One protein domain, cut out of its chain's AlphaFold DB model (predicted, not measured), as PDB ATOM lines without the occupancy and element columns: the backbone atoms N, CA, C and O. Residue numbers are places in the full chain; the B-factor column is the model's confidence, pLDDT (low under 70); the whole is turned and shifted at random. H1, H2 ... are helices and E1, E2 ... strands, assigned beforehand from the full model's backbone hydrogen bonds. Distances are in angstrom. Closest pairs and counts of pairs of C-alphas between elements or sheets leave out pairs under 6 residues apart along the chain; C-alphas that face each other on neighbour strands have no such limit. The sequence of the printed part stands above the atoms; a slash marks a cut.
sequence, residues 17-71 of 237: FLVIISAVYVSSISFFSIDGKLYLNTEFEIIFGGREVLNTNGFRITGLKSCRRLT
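AT A GLANCE: This is residues 17 to 71 of the 237 residues of an uncharacterized protein of Aphis glycines (UniProt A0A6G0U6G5). A strongly twisted, curled sheet of four strands makes the body; its long hairpin E3 and E4 folds back on itself, and residues 17 to 26 of H1 stick out as an arm. The printed part has 55 residues, with one named helix and then four named strands, H1 E1 E2 E3 E4. The sheet's order is E1 - E2 - E3 - E4, antiparallel throughout; the class is mixed, helices and strands. The whole is only just loose, close to compact, with a radius of gyration of the C-alphas of 12.5 A, and spans 36 by 24 by 20 A.

IN THESE COORDINATES: Find C-alpha 17 at (4.950, -42.667, -1.556); from there H1, residues 17 to 27, runs 15.1 A. E1, residues 31 to 34, covers 10.2 A, and E2, residues 37 to 40, 10.3 A. E3, residues 44 to 56, bends by 152 degrees at residue 47; its ends are 9.8 A apart, C-alpha to C-alpha. E4, residues 59 to 69, bends by 124 degrees at residue 64 and ends 15.7 A from its start, at C-alpha 69 (34.209, -37.119, -16.411).

HOW THE PARTS SIT: H1 is not on the sheet, and is apart from E2, E3 and E4; in it every O i to N i+4 pair is within hydrogen-bond range. The strands form a meander, each the antiparallel neighbour of the one before. In the hairpin E1 and E2, at 149 degrees, look at N 32 and O 39, 3.1 A. In the hairpin E2 and E3, N 40 and O 44 are 2.9 A apart. In the hairpin E3 and E4, see N 45 and O 68, 2.9 A, and N 54 and O 61, 2.8 A. The edge strands E1 and E4 are apart.

THE WHOLE: The C-alphas of Phe 17 and Asp 35, the two farthest apart, are 37.4 A from each other. The printed part has no cut, and its four links are tight. The model's pLDDT is under 70 at residues 25 to 28 and residue 57.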
ATOM      1  N   PHE A  17       4.492 -43.010  -0.209       80.88
ATOM      2  CA  PHE A  17       4.950 -42.667  -1.556       80.88
ATOM      3  C   PHE A  17       6.128 -41.683  -1.538       80.88
ATOM      4  O   PHE A  17       7.105 -41.883  -2.256       80.88
ATOM      5  N   LEU A  18       6.095 -40.671  -0.667       82.19
ATOM      6  CA  LEU A  18       7.215 -39.745  -0.480       82.19
ATOM      7  C   LEU A  18       8.457 -40.436   0.096       82.19
ATOM      8  O   LEU A  18       9.563 -40.130  -0.346       82.19
ATOM      9  N   VAL A  19       8.305 -41.381   1.032       79.88
ATOM     10  CA  VAL A  19       9.425 -42.181   1.560       79.88
ATOM     11  C   VAL A  19      10.041 -43.042   0.457       79.88
ATOM     12  O   VAL A  19      11.264 -43.082   0.340       79.88
ATOM     13  N   ILE A  20       9.222 -43.667  -0.392       77.50
ATOM     14  CA  ILE A  20       9.694 -44.465  -1.533       77.50
ATOM     15  C   ILE A  20      10.426 -43.577  -2.548       77.50
ATOM     16  O   ILE A  20      11.550 -43.899  -2.928       77.50
ATOM     17  N   ILE A  21       9.848 -42.436  -2.944       77.25
ATOM     18  CA  ILE A  21      10.506 -41.485  -3.858       77.25
ATOM     19  C   ILE A  21      11.820 -40.988  -3.262       77.25
ATOM     20  O   ILE A  21      12.832 -40.959  -3.957       77.25
ATOM     21  N   SER A  22      11.830 -40.637  -1.976       71.19
ATOM     22  CA  SER A  22      13.035 -40.160  -1.295       71.19
ATOM     23  C   SER A  22      14.105 -41.249  -1.231       71.19
ATOM     24  O   SER A  22      15.267 -40.975  -1.514       71.19
ATOM     25  N   ALA A  23      13.732 -42.497  -0.936       72.69
ATOM     26  CA  ALA A  23      14.654 -43.629  -0.925       72.69
ATOM     27  C   ALA A  23      15.258 -43.891  -2.316       72.69
ATOM     28  O   ALA A  23      16.466 -44.103  -2.429       72.69
ATOM     29  N   VAL A  24      14.453 -43.817  -3.382       73.00
ATOM     30  CA  VAL A  24      14.925 -43.947  -4.772       73.00
ATOM     31  C   VAL A  24      15.828 -42.771  -5.164       73.00
ATOM     32  O   VAL A  24      16.882 -42.975  -5.771       73.00
ATOM     33  N   TYR A  25      15.468 -41.546  -4.775       68.94
ATOM     34  CA  TYR A  25      16.245 -40.339  -5.064       68.94
ATOM     35  C   TYR A  25      17.611 -40.365  -4.368       68.94
ATOM     36  O   TYR A  25      18.641 -40.158  -5.009       68.94
ATOM     37  N   VAL A  26      17.644 -40.721  -3.082       66.25
ATOM     38  CA  VAL A  26      18.890 -40.895  -2.319       66.25
ATOM     39  C   VAL A  26      19.727 -42.043  -2.893       66.25
ATOM     40  O   VAL A  26      20.944 -41.921  -2.988       66.25
ATOM     41  N   SER A  27      19.098 -43.121  -3.367       61.50
ATOM     42  CA  SER A  27      19.808 -44.228  -4.030       61.50
ATOM     43  C   SER A  27      20.450 -43.828  -5.366       61.50
ATOM     44  O   SER A  27      21.411 -44.460  -5.800       61.50
ATOM     45  N   SER A  28      19.953 -42.768  -6.012       64.19
ATOM     46  CA  SER A  28      20.440 -42.289  -7.313       64.19
ATOM     47  C   SER A  28      21.693 -41.408  -7.213       64.19
ATOM     48  O   SER A  28      22.319 -41.109  -8.233       64.19
ATOM     49  N   ILE A  29      22.077 -40.995  -6.001       72.25
ATOM     50  CA  ILE A  29      23.258 -40.170  -5.736       72.25
ATOM     51  C   ILE A  29      24.200 -40.961  -4.823       72.25
ATOM     52  O   ILE A  29      24.040 -41.020  -3.609       72.25
ATOM     53  N   SER A  30      25.218 -41.577  -5.417       78.06
ATOM     54  CA  SER A  30      26.233 -42.358  -4.716       78.06
ATOM     55  C   SER A  30      27.574 -41.635  -4.768       78.06
ATOM     56  O   SER A  30      28.267 -41.651  -5.789       78.06
ATOM     57  N   PHE A  31      27.945 -41.031  -3.641       82.81
ATOM     58  CA  PHE A  31      29.310 -40.593  -3.378       82.81
ATOM     59  C   PHE A  31      30.078 -41.726  -2.713       82.81
ATOM     60  O   PHE A  31      29.606 -42.324  -1.743       82.81
ATOM     61  N   PHE A  32      31.267 -42.022  -3.210       84.12
ATOM     62  CA  PHE A  32      32.156 -42.975  -2.563       84.12
ATOM     63  C   PHE A  32      33.606 -42.564  -2.792       84.12
ATOM     64  O   PHE A  32      33.935 -41.937  -3.801       84.12
ATOM     65  N   SER A  33      34.462 -42.894  -1.827       84.50
ATOM     66  CA  SER A  33      35.889 -42.619  -1.912       84.50
ATOM     67  C   SER A  33      36.664 -43.911  -2.105       84.50
ATOM     68  O   SER A  33      36.399 -44.899  -1.425       84.50
ATOM     69  N   ILE A  34      37.596 -43.898  -3.055       85.12
ATOM     70  CA  ILE A  34      38.533 -44.991  -3.321       85.12
ATOM     71  C   ILE A  34      39.904 -44.353  -3.499       85.12
ATOM     72  O   ILE A  34      40.033 -43.383  -4.245       85.12
ATOM     73  N   ASP A  35      40.911 -44.877  -2.802       84.31
ATOM     74  CA  ASP A  35      42.300 -44.400  -2.871       84.31
ATOM     75  C   ASP A  35      42.441 -42.882  -2.601       84.31
ATOM     76  O   ASP A  35      43.221 -42.186  -3.245       84.31
ATOM     77  N   GLY A  36      41.630 -42.337  -1.683       82.44
ATOM     78  CA  GLY A  36      41.634 -40.910  -1.321       82.44
ATOM     79  C   GLY A  36      40.983 -39.975  -2.349       82.44
ATOM     80  O   GLY A  36      40.878 -38.773  -2.106       82.44
ATOM     81  N   LYS A  37      40.501 -40.507  -3.475       87.38
ATOM     82  CA  LYS A  37      39.739 -39.770  -4.491       87.38
ATOM     83  C   LYS A  37      38.248 -39.946  -4.262       87.38
ATOM     84  O   LYS A  37      37.824 -40.984  -3.752       87.38
ATOM     85  N   LEU A  38      37.452 -38.944  -4.625       90.06
ATOM     86  CA  LEU A  38      36.001 -38.973  -4.471       90.06
ATOM     87  C   LEU A  38      35.326 -39.096  -5.836       90.06
ATOM     88  O   LEU A  38      35.640 -38.365  -6.774       90.06
ATOM     89  N   TYR A  39      34.376 -40.018  -5.926       89.12
ATOM     90  CA  TYR A  39      33.657 -40.315  -7.153       89.12
ATOM     91  C   TYR A  39      32.157 -40.146  -6.950       89.12
ATOM     92  O   TYR A  39      31.603 -40.566  -5.932       89.12
ATOM     93  N   LEU A  40      31.501 -39.564  -7.952       88.38
ATOM     94  CA  LEU A  40      30.050 -39.438  -8.033       88.38
ATOM     95  C   LEU A  40      29.519 -40.421  -9.074       88.38
ATOM     96  O   LEU A  40      29.922 -40.381 -10.238       88.38
ATOM     97  N   ASN A  41      28.605 -41.299  -8.654       83.25
ATOM     98  CA  ASN A  41      27.865 -42.226  -9.518       83.25
ATOM     99  C   ASN A  41      28.742 -43.074 -10.454       83.25
ATOM    100  O   ASN A  41      28.277 -43.517 -11.496       83.25
ATOM    101  N   THR A  42      30.011 -43.323 -10.101       84.56
ATOM    102  CA  THR A  42      31.020 -43.982 -10.963       84.56
ATOM    103  C   THR A  42      31.274 -43.266 -12.297       84.56
ATOM    104  O   THR A  42      31.922 -43.827 -13.172       84.56
ATOM    105  N   GLU A  43      30.784 -42.036 -12.465       85.38
ATOM    106  CA  GLU A  43      30.841 -41.296 -13.729       85.38
ATOM    107  C   GLU A  43      31.777 -40.095 -13.685       85.38
ATOM    108  O   GLU A  43      32.379 -39.757 -14.705       85.38
ATOM    109  N   PHE A  44      31.895 -39.459 -12.521       88.19
ATOM    110  CA  PHE A  44      32.706 -38.266 -12.326       88.19
ATOM    111  C   PHE A  44      33.677 -38.475 -11.170       88.19
ATOM    112  O   PHE A  44      33.308 -39.017 -10.128       88.19
ATOM    113  N   GLU A  45      34.908 -38.020 -11.353       90.50
ATOM    114  CA  GLU A  45      35.868 -37.772 -10.284       90.50
ATOM    115  C   GLU A  45      35.716 -36.311  -9.862       90.50
ATOM    116  O   GLU A  45      35.771 -35.405 -10.699       90.50
ATOM    117  N   ILE A  46      35.483 -36.085  -8.573       91.44
ATOM    118  CA  ILE A  46      35.196 -34.762  -8.029       91.44
ATOM    119  C   ILE A  46      36.151 -34.435  -6.885       91.44
ATOM    120  O   ILE A  46      36.497 -35.286  -6.069       91.44
ATOM    121  N   ILE A  47      36.565 -33.174  -6.813       90.00
ATOM    122  CA  ILE A  47      37.382 -32.646  -5.721       90.00
ATOM    123  C   ILE A  47      36.690 -31.389  -5.209       90.00
ATOM    124  O   ILE A  47      36.390 -30.491  -5.991       90.00
ATOM    125  N   PHE A  48      36.423 -31.322  -3.907       89.44
ATOM    126  CA  PHE A  48      35.802 -30.163  -3.260       89.44
ATOM    127  C   PHE A  48      36.837 -29.083  -2.897       89.44
ATOM    128  O   PHE A  48      38.025 -29.374  -2.767       89.44
ATOM    129  N   GLY A  49      36.385 -27.834  -2.724       87.38
ATOM    130  CA  GLY A  49      37.215 -26.713  -2.253       87.38
ATOM    131  C   GLY A  49      37.498 -25.628  -3.296       87.38
ATOM    132  O   GLY A  49      38.566 -25.021  -3.268       87.38
ATOM    133  N   GLY A  50      36.578 -25.395  -4.233       90.38
ATOM    134  CA  GLY A  50      36.706 -24.341  -5.242       90.38
ATOM    135  C   GLY A  50      35.379 -23.666  -5.573       90.38
ATOM    136  O   GLY A  50      34.468 -23.640  -4.750       90.38
ATOM    137  N   ARG A  51      35.285 -23.075  -6.768       90.31
ATOM    138  CA  ARG A  51      34.104 -22.322  -7.235       90.31
ATOM    139  C   ARG A  51      33.387 -22.984  -8.415       90.31
ATOM    140  O   ARG A  51      32.412 -22.429  -8.912       90.31
ATOM    141  N   GLU A  52      33.854 -24.149  -8.864       88.12
ATOM    142  CA  GLU A  52      33.213 -24.889  -9.944       88.12
ATOM    143  C   GLU A  52      31.887 -25.501  -9.498       88.12
ATOM    144  O   GLU A  52      31.622 -25.738  -8.311       88.12
ATOM    145  N   VAL A  53      31.045 -25.753 -10.496       88.12
ATOM    146  CA  VAL A  53      29.706 -26.289 -10.317       88.12
ATOM    147  C   VAL A  53      29.459 -27.387 -11.342       88.12
ATOM    148  O   VAL A  53      29.592 -27.158 -12.541       88.12
ATOM    149  N   LEU A  54      29.065 -28.566 -10.868       86.94
ATOM    150  CA  LEU A  54      28.667 -29.698 -11.694       86.94
ATOM    151  C   LEU A  54      27.139 -29.801 -11.720       86.94
ATOM    152  O   LEU A  54      26.502 -29.921 -10.673       86.94
ATOM    153  N   ASN A  55      26.559 -29.786 -12.920       84.88
ATOM    154  CA  ASN A  55      25.134 -30.025 -13.140       84.88
ATOM    155  C   ASN A  55      24.949 -31.424 -13.733       84.88
ATOM    156  O   ASN A  55      25.339 -31.673 -14.873       84.88
ATOM    157  N   THR A  56      24.345 -32.335 -12.976       78.19
ATOM    158  CA  THR A  56      24.109 -33.726 -13.393       78.19
ATOM    159  C   THR A  56      22.687 -34.138 -13.050       78.19
ATOM    160  O   THR A  56      22.307 -34.047 -11.888       78.19
ATOM    161  N   ASN A  57      21.916 -34.595 -14.044       67.12
ATOM    162  CA  ASN A  57      20.580 -35.201 -13.907       67.12
ATOM    163  C   ASN A  57      19.688 -34.573 -12.815       67.12
ATOM    164  O   ASN A  57      19.235 -35.253 -11.899       67.12
ATOM    165  N   GLY A  58      19.450 -33.259 -12.903       71.62
ATOM    166  CA  GLY A  58      18.553 -32.536 -11.989       71.62
ATOM    167  C   GLY A  58      19.155 -32.164 -10.628       71.62
ATOM    168  O   GLY A  58      18.457 -31.589  -9.798       71.62
ATOM    169  N   PHE A  59      20.440 -32.444 -10.402       77.19
ATOM    170  CA  PHE A  59      21.169 -32.080  -9.191       77.19
ATOM    171  C   PHE A  59      22.353 -31.160  -9.514       77.19
ATOM    172  O   PHE A  59      23.086 -31.369 -10.487       77.19
ATOM    173  N   ARG A  60      22.527 -30.122  -8.690       84.81
ATOM    174  CA  ARG A  60      23.567 -29.100  -8.830       84.81
ATOM    175  C   ARG A  60      24.536 -29.205  -7.658       84.81
ATOM    176  O   ARG A  60      24.168 -28.904  -6.528       84.81
ATOM    177  N   ILE A  61      25.773 -29.599  -7.942       84.69
ATOM    178  CA  ILE A  61      26.852 -29.701  -6.955       84.69
ATOM    179  C   ILE A  61      27.746 -28.479  -7.103       84.69
ATOM    180  O   ILE A  61      28.407 -28.319  -8.123       84.69
ATOM    181  N   THR A  62      27.763 -27.610  -6.098       89.38
ATOM    182  CA  THR A  62      28.596 -26.400  -6.054       89.38
ATOM    183  C   THR A  62      29.826 -26.609  -5.167       89.38
ATOM    184  O   THR A  62      29.917 -27.587  -4.425       89.38
ATOM    185  N   GLY A  63      30.788 -25.684  -5.232       89.56
ATOM    186  CA  GLY A  63      31.957 -25.698  -4.344       89.56
ATOM    187  C   GLY A  63      33.064 -26.664  -4.778       89.56
ATOM    188  O   GLY A  63      33.924 -27.033  -3.972       89.56
ATOM    189  N   LEU A  64      33.049 -27.103  -6.039       90.38
ATOM    190  CA  LEU A  64      34.049 -28.016  -6.581       90.38
ATOM    191  C   LEU A  64      35.327 -27.249  -6.942       90.38
ATOM    192  O   LEU A  64      35.289 -26.130  -7.451       90.38
ATOM    193  N   LYS A  65      36.479 -27.841  -6.637       91.94
ATOM    194  CA  LYS A  65      37.798 -27.394  -7.096       91.94
ATOM    195  C   LYS A  65      38.101 -27.913  -8.497       91.94
ATOM    196  O   LYS A  65      38.717 -27.197  -9.275       91.94
ATOM    197  N   SER A  66      37.686 -29.141  -8.785       89.06
ATOM    198  CA  SER A  66      37.764 -29.728 -10.118       89.06
ATOM    199  C   SER A  66      36.720 -30.824 -10.276       89.06
ATOM    200  O   SER A  66      36.506 -31.616  -9.349       89.06
ATOM    201  N   CYS A  67      36.146 -30.932 -11.468       88.88
ATOM    202  CA  CYS A  67      35.327 -32.067 -11.870       88.88
ATOM    203  C   CYS A  67      35.811 -32.654 -13.200       88.88
ATOM    204  O   CYS A  67      35.919 -31.944 -14.197       88.88
ATOM    205  N   ARG A  68      36.037 -33.972 -13.239       89.50
ATOM    206  CA  ARG A  68      36.435 -34.696 -14.455       89.50
ATOM    207  C   ARG A  68      35.487 -35.856 -14.726       89.50
ATOM    208  O   ARG A  68      35.226 -36.672 -13.844       89.50
ATOM    209  N   ARG A  69      34.991 -35.959 -15.960       90.38
ATOM    210  CA  ARG A  69      34.209 -37.119 -16.411       90.38
ATOM    211  C   ARG A  69      35.143 -38.292 -16.701       90.38
ATOM    212  O   ARG A  69      36.159 -38.113 -17.367       90.38
ATOM    213  N   LEU A  70      34.786 -39.474 -16.215       90.62
ATOM    214  CA  LEU A  70      35.564 -40.696 -16.408       90.62
ATOM    215  C   LEU A  70      35.342 -41.291 -17.803       90.62
ATOM    216  O   LEU A  70      34.217 -41.319 -18.316       90.62
ATOM    217  N   THR A  71      36.419 -41.815 -18.385       92.25
ATOM    218  CA  THR A  71      36.407 -42.618 -19.619       92.25
ATOM    219  C   THR A  71      35.797 -44.006 -19.380       92.25
ATOM    220  O   THR A  71      35.674 -44.448 -18.238       92.25
TER     221      THR A  71